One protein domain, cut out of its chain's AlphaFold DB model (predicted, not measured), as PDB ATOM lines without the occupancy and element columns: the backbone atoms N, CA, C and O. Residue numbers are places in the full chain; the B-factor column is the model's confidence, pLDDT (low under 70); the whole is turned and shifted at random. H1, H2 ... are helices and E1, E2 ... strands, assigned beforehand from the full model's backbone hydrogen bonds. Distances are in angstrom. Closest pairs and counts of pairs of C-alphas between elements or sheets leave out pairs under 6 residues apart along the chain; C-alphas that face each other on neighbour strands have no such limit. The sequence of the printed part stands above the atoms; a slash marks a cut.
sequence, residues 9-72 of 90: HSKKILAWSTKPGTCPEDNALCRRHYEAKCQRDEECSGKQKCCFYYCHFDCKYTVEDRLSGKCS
ATOM      1  N   HIS A   9      22.523  13.145 -30.148       44.50
ATOM      2  CA  HIS A   9      22.634  12.458 -31.431       44.50
ATOM      3  C   HIS A   9      23.553  11.224 -31.446       44.50
ATOM      4  O   HIS A   9      23.294  10.308 -32.224       44.50
ATOM      5  N   SER A  10      24.571  11.128 -30.586       51.22
ATOM      6  CA  SER A  10      25.379   9.904 -30.445       51.22
ATOM      7  C   SER A  10      24.721   8.852 -29.545       51.22
ATOM      8  O   SER A  10      25.133   7.694 -29.584       51.22
ATOM      9  N   LYS A  11      23.626   9.186 -28.837       52.16
ATOM     10  CA  LYS A  11      22.766   8.181 -28.184       52.16
ATOM     11  C   LYS A  11      22.013   7.301 -29.188       52.16
ATOM     12  O   LYS A  11      21.560   6.223 -28.824       52.16
ATOM     13  N   LYS A  12      21.900   7.718 -30.458       43.25
ATOM     14  CA  LYS A  12      21.223   6.935 -31.509       43.25
ATOM     15  C   LYS A  12      22.080   5.831 -32.137       43.25
ATOM     16  O   LYS A  12      21.513   4.908 -32.703       43.25
ATOM     17  N   ILE A  13      23.408   5.866 -31.984       45.75
ATOM     18  CA  ILE A  13      24.295   4.762 -32.411       45.75
ATOM     19  C   ILE A  13      24.396   3.666 -31.318       45.75
ATOM     20  O   ILE A  13      24.988   2.616 -31.527       45.75
ATOM     21  N   LEU A  14      23.761   3.877 -30.158       51.09
ATOM     22  CA  LEU A  14      23.719   2.962 -29.005       51.09
ATOM     23  C   LEU A  14      22.427   2.129 -28.916       51.09
ATOM     24  O   LEU A  14      22.225   1.400 -27.948       51.09
ATOM     25  N   ALA A  15      21.530   2.217 -29.900       46.06
ATOM     26  CA  ALA A  15      20.250   1.502 -29.886       46.06
ATOM     27  C   ALA A  15      20.364   0.024 -30.302       46.06
ATOM     28  O   ALA A  15      19.414  -0.557 -30.815       46.06
ATOM     29  N   TRP A  16      21.518  -0.595 -30.074       50.12
ATOM     30  CA  TRP A  16      21.695  -2.032 -30.231       50.12
ATOM     31  C   TRP A  16      22.003  -2.657 -28.845       50.12
ATOM     32  O   TRP A  16      22.803  -3.559 -28.664       50.12
ATOM     33  N   SER A  17      21.355  -2.136 -27.798       58.22
ATOM     34  CA  SER A  17      21.397  -2.705 -26.443       58.22
ATOM     35  C   SER A  17      20.774  -4.105 -26.417       58.22
ATOM     36  O   SER A  17      19.622  -4.281 -26.033       58.22
ATOM     37  N   THR A  18      21.531  -5.111 -26.845       64.38
ATOM     38  CA  THR A  18      21.101  -6.513 -26.857       64.38
ATOM     39  C   THR A  18      21.122  -7.100 -25.449       64.38
ATOM     40  O   THR A  18      20.387  -8.042 -25.158       64.38
ATOM     41  N   LYS A  19      21.929  -6.532 -24.539       69.94
ATOM     42  CA  LYS A  19      21.977  -6.974 -23.142       69.94
ATOM     43  C   LYS A  19      21.024  -6.165 -22.253       69.94
ATOM     44  O   LYS A  19      20.983  -4.939 -22.375       69.94
ATOM     45  N   PRO A  20      20.271  -6.816 -21.345       70.94
ATOM     46  CA  PRO A  20      19.368  -6.124 -20.431       70.94
ATOM     47  C   PRO A  20      20.142  -5.276 -19.411       70.94
ATOM     48  O   PRO A  20      21.278  -5.591 -19.063       70.94
ATOM     49  N   GLY A  21      19.498  -4.215 -18.925       75.44
ATOM     50  CA  GLY A  21      20.030  -3.313 -17.903       75.44
ATOM     51  C   GLY A  21      20.481  -1.952 -18.436       75.44
ATOM     52  O   GLY A  21      20.604  -1.734 -19.648       75.44
ATOM     53  N   THR A  22      20.708  -1.027 -17.510       82.12
ATOM     54  CA  THR A  22      20.902   0.400 -17.780       82.12
ATOM     55  C   THR A  22      22.352   0.809 -17.538       82.12
ATOM     56  O   THR A  22      22.963   0.423 -16.537       82.12
ATOM     57  N   CYS A  23      22.920   1.599 -18.458       82.00
ATOM     58  CA  CYS A  23      24.252   2.172 -18.275       82.00
ATOM     59  C   CYS A  23      24.296   3.050 -17.016       82.00
ATOM     60  O   CYS A  23      23.341   3.784 -16.756       82.00
ATOM     61  N   PRO A  24      25.393   3.007 -16.241       81.44
ATOM     62  CA  PRO A  24      25.544   3.886 -15.093       81.44
ATOM     63  C   PRO A  24      25.601   5.349 -15.542       81.44
ATOM     64  O   PRO A  24      26.171   5.663 -16.587       81.44
ATOM     65  N   GLU A  25      25.031   6.238 -14.728       80.31
ATOM     66  CA  GLU A  25      25.098   7.684 -14.940       80.31
ATOM     67  C   GLU A  25      26.566   8.142 -15.000       80.31
ATOM     68  O   GLU A  25      27.360   7.837 -14.103       80.31
ATOM     69  N   ASP A  26      26.919   8.892 -16.046       77.25
ATOM     70  CA  ASP A  26      28.207   9.570 -16.165       77.25
ATOM     71  C   ASP A  26      28.016  11.084 -16.017       77.25
ATOM     72  O   ASP A  26      27.375  11.745 -16.838       77.25
ATOM     73  N   ASN A  27      28.599  11.636 -14.954       75.38
ATOM     74  CA  ASN A  27      28.579  13.069 -14.665       75.38
ATOM     75  C   ASN A  27      29.797  13.808 -15.250       75.38
ATOM     76  O   ASN A  27      29.983  14.997 -14.980       75.38
ATOM     77  N   ALA A  28      30.642  13.132 -16.039       76.12
ATOM     78  CA  ALA A  28      31.813  13.747 -16.641       76.12
ATOM     79  C   ALA A  28      31.439  14.831 -17.665       76.12
ATOM     80  O   ALA A  28      30.642  14.639 -18.585       76.12
ATOM     81  N   LEU A  29      32.079  15.995 -17.525       80.00
ATOM     82  CA  LEU A  29      32.029  17.074 -18.507       80.00
ATOM     83  C   LEU A  29      33.248  16.980 -19.419       80.00
ATOM     84  O   LEU A  29      34.376  17.239 -19.001       80.00
ATOM     85  N   CYS A  30      33.013  16.645 -20.682       75.62
ATOM     86  CA  CYS A  30      34.087  16.369 -21.621       75.62
ATOM     87  C   CYS A  30      34.523  17.628 -22.362       75.62
ATOM     88  O   CYS A  30      33.710  18.360 -22.930       75.62
ATOM     89  N   ARG A  31      35.838  17.872 -22.378       78.75
ATOM     90  CA  ARG A  31      36.455  18.860 -23.275       78.75
ATOM     91  C   ARG A  31      36.756  18.256 -24.647       78.75
ATOM     92  O   ARG A  31      36.700  18.958 -25.650       78.75
ATOM     93  N   ARG A  32      37.101  16.966 -24.673       78.50
ATOM     94  CA  ARG A  32      37.347  16.137 -25.860       78.50
ATOM     95  C   ARG A  32      36.918  14.701 -25.547       78.50
ATOM     96  O   ARG A  32      36.817  14.354 -24.370       78.50
ATOM     97  N   HIS A  33      36.673  13.897 -26.577       80.88
ATOM     98  CA  HIS A  33      36.467  12.457 -26.423       80.88
ATOM     99  C   HIS A  33      37.808  11.721 -26.519       80.88
ATOM    100  O   HIS A  33      38.676  12.137 -27.287       80.88
ATOM    101  N   TYR A  34      37.965  10.652 -25.742       83.38
ATOM    102  CA  TYR A  34      39.066   9.702 -25.896       83.38
ATOM    103  C   TYR A  34      38.652   8.552 -26.821       83.38
ATOM    104  O   TYR A  34      37.495   8.450 -27.236       83.38
ATOM    105  N   GLU A  35      39.617   7.702 -27.153       85.38
ATOM    106  CA  GLU A  35      39.401   6.517 -27.976       85.38
ATOM    107  C   GLU A  35      38.389   5.559 -27.329       85.38
ATOM    108  O   GLU A  35      38.417   5.302 -26.123       85.38
ATOM    109  N   ALA A  36      37.466   5.056 -28.148       85.12
ATOM    110  CA  ALA A  36      36.462   4.090 -27.732       85.12
ATOM    111  C   ALA A  36      37.095   2.703 -27.569       85.12
ATOM    112  O   ALA A  36      37.752   2.215 -28.482       85.12
ATOM    113  N   LYS A  37      36.852   2.051 -26.430       87.81
ATOM    114  CA  LYS A  37      37.303   0.674 -26.161       87.81
ATOM    115  C   LYS A  37      36.305  -0.387 -26.611       87.81
ATOM    116  O   LYS A  37      36.653  -1.553 -26.728       87.81
ATOM    117  N   CYS A  38      35.059   0.021 -26.802       85.12
ATOM    118  CA  CYS A  38      33.989  -0.796 -27.338       85.12
ATOM    119  C   CYS A  38      33.116   0.093 -28.217       85.12
ATOM    120  O   CYS A  38      33.019   1.304 -27.999       85.12
ATOM    121  N   GLN A  39      32.443  -0.505 -29.190       83.38
ATOM    122  CA  GLN A  39      31.320   0.151 -29.877       83.38
ATOM    123  C   GLN A  39      29.984  -0.475 -29.485       83.38
ATOM    124  O   GLN A  39      28.905   0.055 -29.759       83.38
ATOM    125  N   ARG A  40      30.066  -1.658 -28.877       79.75
ATOM    126  CA  ARG A  40      28.997  -2.624 -28.829       79.75
ATOM    127  C   ARG A  40      29.024  -3.377 -27.485       79.75
ATOM    128  O   ARG A  40      30.025  -3.981 -27.154       79.75
ATOM    129  N   ASP A  41      27.898  -3.423 -26.752       83.50
ATOM    130  CA  ASP A  41      27.592  -4.428 -25.714       83.50
ATOM    131  C   ASP A  41      28.155  -5.842 -25.986       83.50
ATOM    132  O   ASP A  41      28.707  -6.434 -25.075       83.50
ATOM    133  N   GLU A  42      28.040  -6.410 -27.192       82.62
ATOM    134  CA  GLU A  42      28.497  -7.766 -27.592       82.62
ATOM    135  C   GLU A  42      30.003  -7.933 -27.412       82.62
ATOM    136  O   GLU A  42      30.468  -9.015 -27.069       82.62
ATOM    137  N   GLU A  43      30.739  -6.845 -27.620       85.50
ATOM    138  CA  GLU A  43      32.187  -6.771 -27.461       85.50
ATOM    139  C   GLU A  43      32.591  -6.791 -25.981       85.50
ATOM    140  O   GLU A  43      33.714  -7.148 -25.633       85.50
ATOM    141  N   CYS A  44      31.653  -6.460 -25.090       85.06
ATOM    142  CA  CYS A  44      31.843  -6.513 -23.654       85.06
ATOM    143  C   CYS A  44      31.481  -7.893 -23.088       85.06
ATOM    144  O   CYS A  44      30.383  -8.423 -23.292       85.06
ATOM    145  N   SER A  45      32.391  -8.456 -22.300       84.62
ATOM    146  CA  SER A  45      32.229  -9.777 -21.694       84.62
ATOM    147  C   SER A  45      31.117  -9.826 -20.641       84.62
ATOM    148  O   SER A  45      30.921  -8.908 -19.837       84.62
ATOM    149  N   GLY A  46      30.400 -10.951 -20.599       81.81
ATOM    150  CA  GLY A  46      29.360 -11.209 -19.605       81.81
ATOM    151  C   GLY A  46      28.187 -10.232 -19.716       81.81
ATOM    152  O   GLY A  46      27.616 -10.050 -20.790       81.81
ATOM    153  N   LYS A  47      27.816  -9.617 -18.585       78.00
ATOM    154  CA  LYS A  47      26.689  -8.673 -18.481       78.00
ATOM    155  C   LYS A  47      27.078  -7.204 -18.679       78.00
ATOM    156  O   LYS A  47      26.246  -6.318 -18.533       78.00
ATOM    157  N   GLN A  48      28.342  -6.936 -18.997       84.19
ATOM    158  CA  GLN A  48      28.816  -5.572 -19.202       84.19
ATOM    159  C   GLN A  48      28.253  -4.987 -20.495       84.19
ATOM    160  O   GLN A  48      28.171  -5.669 -21.512       84.19
ATOM    161  N   LYS A  49      27.901  -3.710 -20.461       86.06
ATOM    162  CA  LYS A  49      27.396  -2.960 -21.608       86.06
ATOM    163  C   LYS A  49      28.428  -1.945 -22.064       86.06
ATOM    164  O   LYS A  49      29.238  -1.483 -21.257       86.06
ATOM    165  N   CYS A  50      28.388  -1.598 -23.343       86.12
ATOM    166  CA  CYS A  50      29.239  -0.556 -23.880       86.12
ATOM    167  C   CYS A  50      28.605   0.801 -23.584       86.12
ATOM    168  O   CYS A  50      27.655   1.230 -24.237       86.12
ATOM    169  N   CYS A  51      29.115   1.460 -22.550       85.19
ATOM    170  CA  CYS A  51      28.556   2.696 -22.028       85.19
ATOM    171  C   CYS A  51      29.541   3.838 -22.235       85.19
ATOM    172  O   CYS A  51      30.756   3.648 -22.173       85.19
ATOM    173  N   PHE A  52      29.024   5.048 -22.435       82.62
ATOM    174  CA  PHE A  52      29.878   6.222 -22.376       82.62
ATOM    175  C   PHE A  52      30.189   6.557 -20.922       82.62
ATOM    176  O   PHE A  52      29.276   6.726 -20.115       82.62
ATOM    177  N   TYR A  53      31.474   6.620 -20.596       81.88
ATOM    178  CA  TYR A  53      31.953   6.852 -19.246       81.88
ATOM    179  C   TYR A  53      33.292   7.590 -19.288       81.88
ATOM    180  O   TYR A  53      34.201   7.173 -20.004       81.88
ATOM    181  N   TYR A  54      33.441   8.683 -18.538       83.44
ATOM    182  CA  TYR A  54      34.647   9.519 -18.544       83.44
ATOM    183  C   TYR A  54      35.148   9.828 -19.963       83.44
ATOM    184  O   TYR A  54      36.312   9.618 -20.310       83.44
ATOM    185  N   CYS A  55      34.249  10.338 -20.802       84.31
ATOM    186  CA  CYS A  55      34.584  10.863 -22.125       84.31
ATOM    187  C   CYS A  55      35.009   9.836 -23.186       84.31
ATOM    188  O   CYS A  55      35.589  10.227 -24.199       84.31
ATOM    189  N   HIS A  56      34.718   8.551 -22.994       85.94
ATOM    190  CA  HIS A  56      34.894   7.509 -24.007       85.94
ATOM    191  C   HIS A  56      33.896   6.370 -23.818       85.94
ATOM    192  O   HIS A  56      33.219   6.294 -22.798       85.94
ATOM    193  N   PHE A  57      33.802   5.488 -24.810       85.38
ATOM    194  CA  PHE A  57      33.054   4.242 -24.682       85.38
ATOM    195  C   PHE A  57      33.903   3.177 -23.996       85.38
ATOM    196  O   PHE A  57      35.028   2.912 -24.424       85.38
ATOM    197  N   ASP A  58      33.360   2.584 -22.939       87.75
ATOM    198  CA  ASP A  58      34.018   1.559 -22.138       87.75
ATOM    199  C   ASP A  58      32.998   0.520 -21.653       87.75
ATOM    200  O   ASP A  58      31.813   0.816 -21.465       87.75
ATOM    201  N   CYS A  59      33.463  -0.702 -21.417       87.31
ATOM    202  CA  CYS A  59      32.621  -1.773 -20.905       87.31
ATOM    203  C   CYS A  59      32.347  -1.550 -19.414       87.31
ATOM    204  O   CYS A  59      33.265  -1.500 -18.586       87.31
ATOM    205  N   LYS A  60      31.070  -1.389 -19.051       85.56
ATOM    206  CA  LYS A  60      30.633  -1.142 -17.671       85.56
ATOM    207  C   LYS A  60      29.511  -2.078 -17.262       85.56
ATOM    208  O   LYS A  60      28.642  -2.427 -18.054       85.56
ATOM    209  N   TYR A  61      29.526  -2.462 -15.989       84.06
ATOM    210  CA  TYR A  61      28.386  -3.127 -15.370       84.06
ATOM    211  C   TYR A  61      27.190  -2.189 -15.308       84.06
ATOM    212  O   TYR A  61      27.339  -0.983 -15.079       84.06
ATOM    213  N   THR A  62      26.016  -2.776 -15.485       82.38
ATOM    214  CA  THR A  62      24.742  -2.073 -15.397       82.38
ATOM    215  C   THR A  62      24.430  -1.669 -13.957       82.38
ATOM    216  O   THR A  62      25.025  -2.189 -13.002       82.38
ATOM    217  N   VAL A  63      23.507  -0.724 -13.772       81.12
ATOM    218  CA  VAL A  63      23.039  -0.352 -12.424       81.12
ATOM    219  C   VAL A  63      22.410  -1.551 -11.709       81.12
ATOM    220  O   VAL A  63      22.608  -1.729 -10.512       81.12
ATOM    221  N   GLU A  64      21.741  -2.430 -12.449       80.00
ATOM    222  CA  GLU A  64      21.107  -3.648 -11.954       80.00
ATOM    223  C   GLU A  64      22.155  -4.676 -11.500       80.00
ATOM    224  O   GLU A  64      22.021  -5.273 -10.430       80.00
ATOM    225  N   ASP A  65      23.250  -4.837 -12.250       74.06
ATOM    226  CA  ASP A  65      24.356  -5.711 -11.844       74.06
ATOM    227  C   ASP A  65      25.080  -5.181 -10.602       74.06
ATOM    228  O   ASP A  65      25.454  -5.966  -9.723       74.06
ATOM    229  N   ARG A  66      25.232  -3.855 -10.494       67.44
ATOM    230  CA  ARG A  66      25.772  -3.183  -9.301       67.44
ATOM    231  C   ARG A  66      24.901  -3.417  -8.073       67.44
ATOM    232  O   ARG A  66      25.424  -3.801  -7.031       67.44
ATOM    233  N   LEU A  67      23.588  -3.240  -8.208       68.12
ATOM    234  CA  LEU A  67      22.620  -3.486  -7.136       68.12
ATOM    235  C   LEU A  67      22.565  -4.965  -6.737       68.12
ATOM    236  O   LEU A  67      22.351  -5.277  -5.571       68.12
ATOM    237  N   SER A  68      22.823  -5.878  -7.678       64.50
ATOM    238  CA  SER A  68      22.873  -7.317  -7.400       64.50
ATOM    239  C   SER A  68      24.129  -7.784  -6.646       64.50
ATOM    240  O   SER A  68      24.274  -8.980  -6.407       64.50
ATOM    241  N   GLY A  69      25.059  -6.879  -6.306       61.88
ATOM    242  CA  GLY A  69      26.302  -7.224  -5.608       61.88
ATOM    243  C   GLY A  69      27.297  -8.029  -6.456       61.88
ATOM    244  O   GLY A  69      28.274  -8.547  -5.929       61.88
ATOM    245  N   LYS A  70      27.077  -8.135  -7.775       55.88
ATOM    246  CA  LYS A  70      27.934  -8.886  -8.715       55.88
ATOM    247  C   LYS A  70      29.092  -8.068  -9.281       55.88
ATOM    248  O   LYS A  70      29.837  -8.554 -10.128       55.88
ATOM    249  N   CYS A  71      29.245  -6.822  -8.837       50.97
ATOM    250  CA  CYS A  71      30.435  -6.050  -9.147       50.97
ATOM    251  C   CYS A  71      31.603  -6.592  -8.337       50.97
ATOM    252  O   CYS A  71      31.779  -6.227  -7.177       50.97
ATOM    253  N   SER A  72      32.424  -7.421  -8.978       50.62
ATOM    254  CA  SER A  72      33.793  -7.622  -8.526       50.62
ATOM    255  C   SER A  72      34.427  -6.233  -8.432       50.62
ATOM    256  O   SER A  72      34.414  -5.504  -9.435       50.62
TER     257      SER A  72
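AT A GLANCE: This is residues 9 to 72 of the 90 residues of the protein "WAP domain-containing protein" of Vombatus ursinus (UniProt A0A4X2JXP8). This is a model with little regular structure: a small hairpin of two strands, E1 and E2, with a long loop stretch, residues 15 to 48, winding round it and short helices H1 and H2 before and after. The printed part has 64 residues, of which 21 are in named elements, in the order H1, E1, E2, H2, mixed in class, with E1 and E2 antiparallel. It is compact, with a radius of gyration of the C-alphas of 11.6 A, and spans 33 by 22 by 18 A, only just elongated.

IN THESE COORDINATES: H1 is residues 9 to 14, from C-alpha 9 at (22.634, 12.458, -31.431). E1 is residues 49 to 53, 11.1 A long, and E2 residues 56 to 60, 11.5 A. H2 is residues 63 to 67, ending at C-alpha 67 (22.620, -3.486, -7.136).

HOW THE PARTS SIT: The hairpin's directions differ by 135 degrees; N 49 and O 60 are 2.8 A apart, within hydrogen-bond range. H1 and E1 are near each other; H1 and H2 are apart. Every O i to N i+4 pair is within range in H2, but 0 of 2 in H1, against 3 of 3 O i to N i+3 pairs.

THE WHOLE: The C-alphas of Arg 31 and Ser 68 are farthest apart, 33.5 A. The printed part has no cut; the link from H1 to E1 is long. Residues 9 to 19 and 66 to 72 have pLDDT under 70.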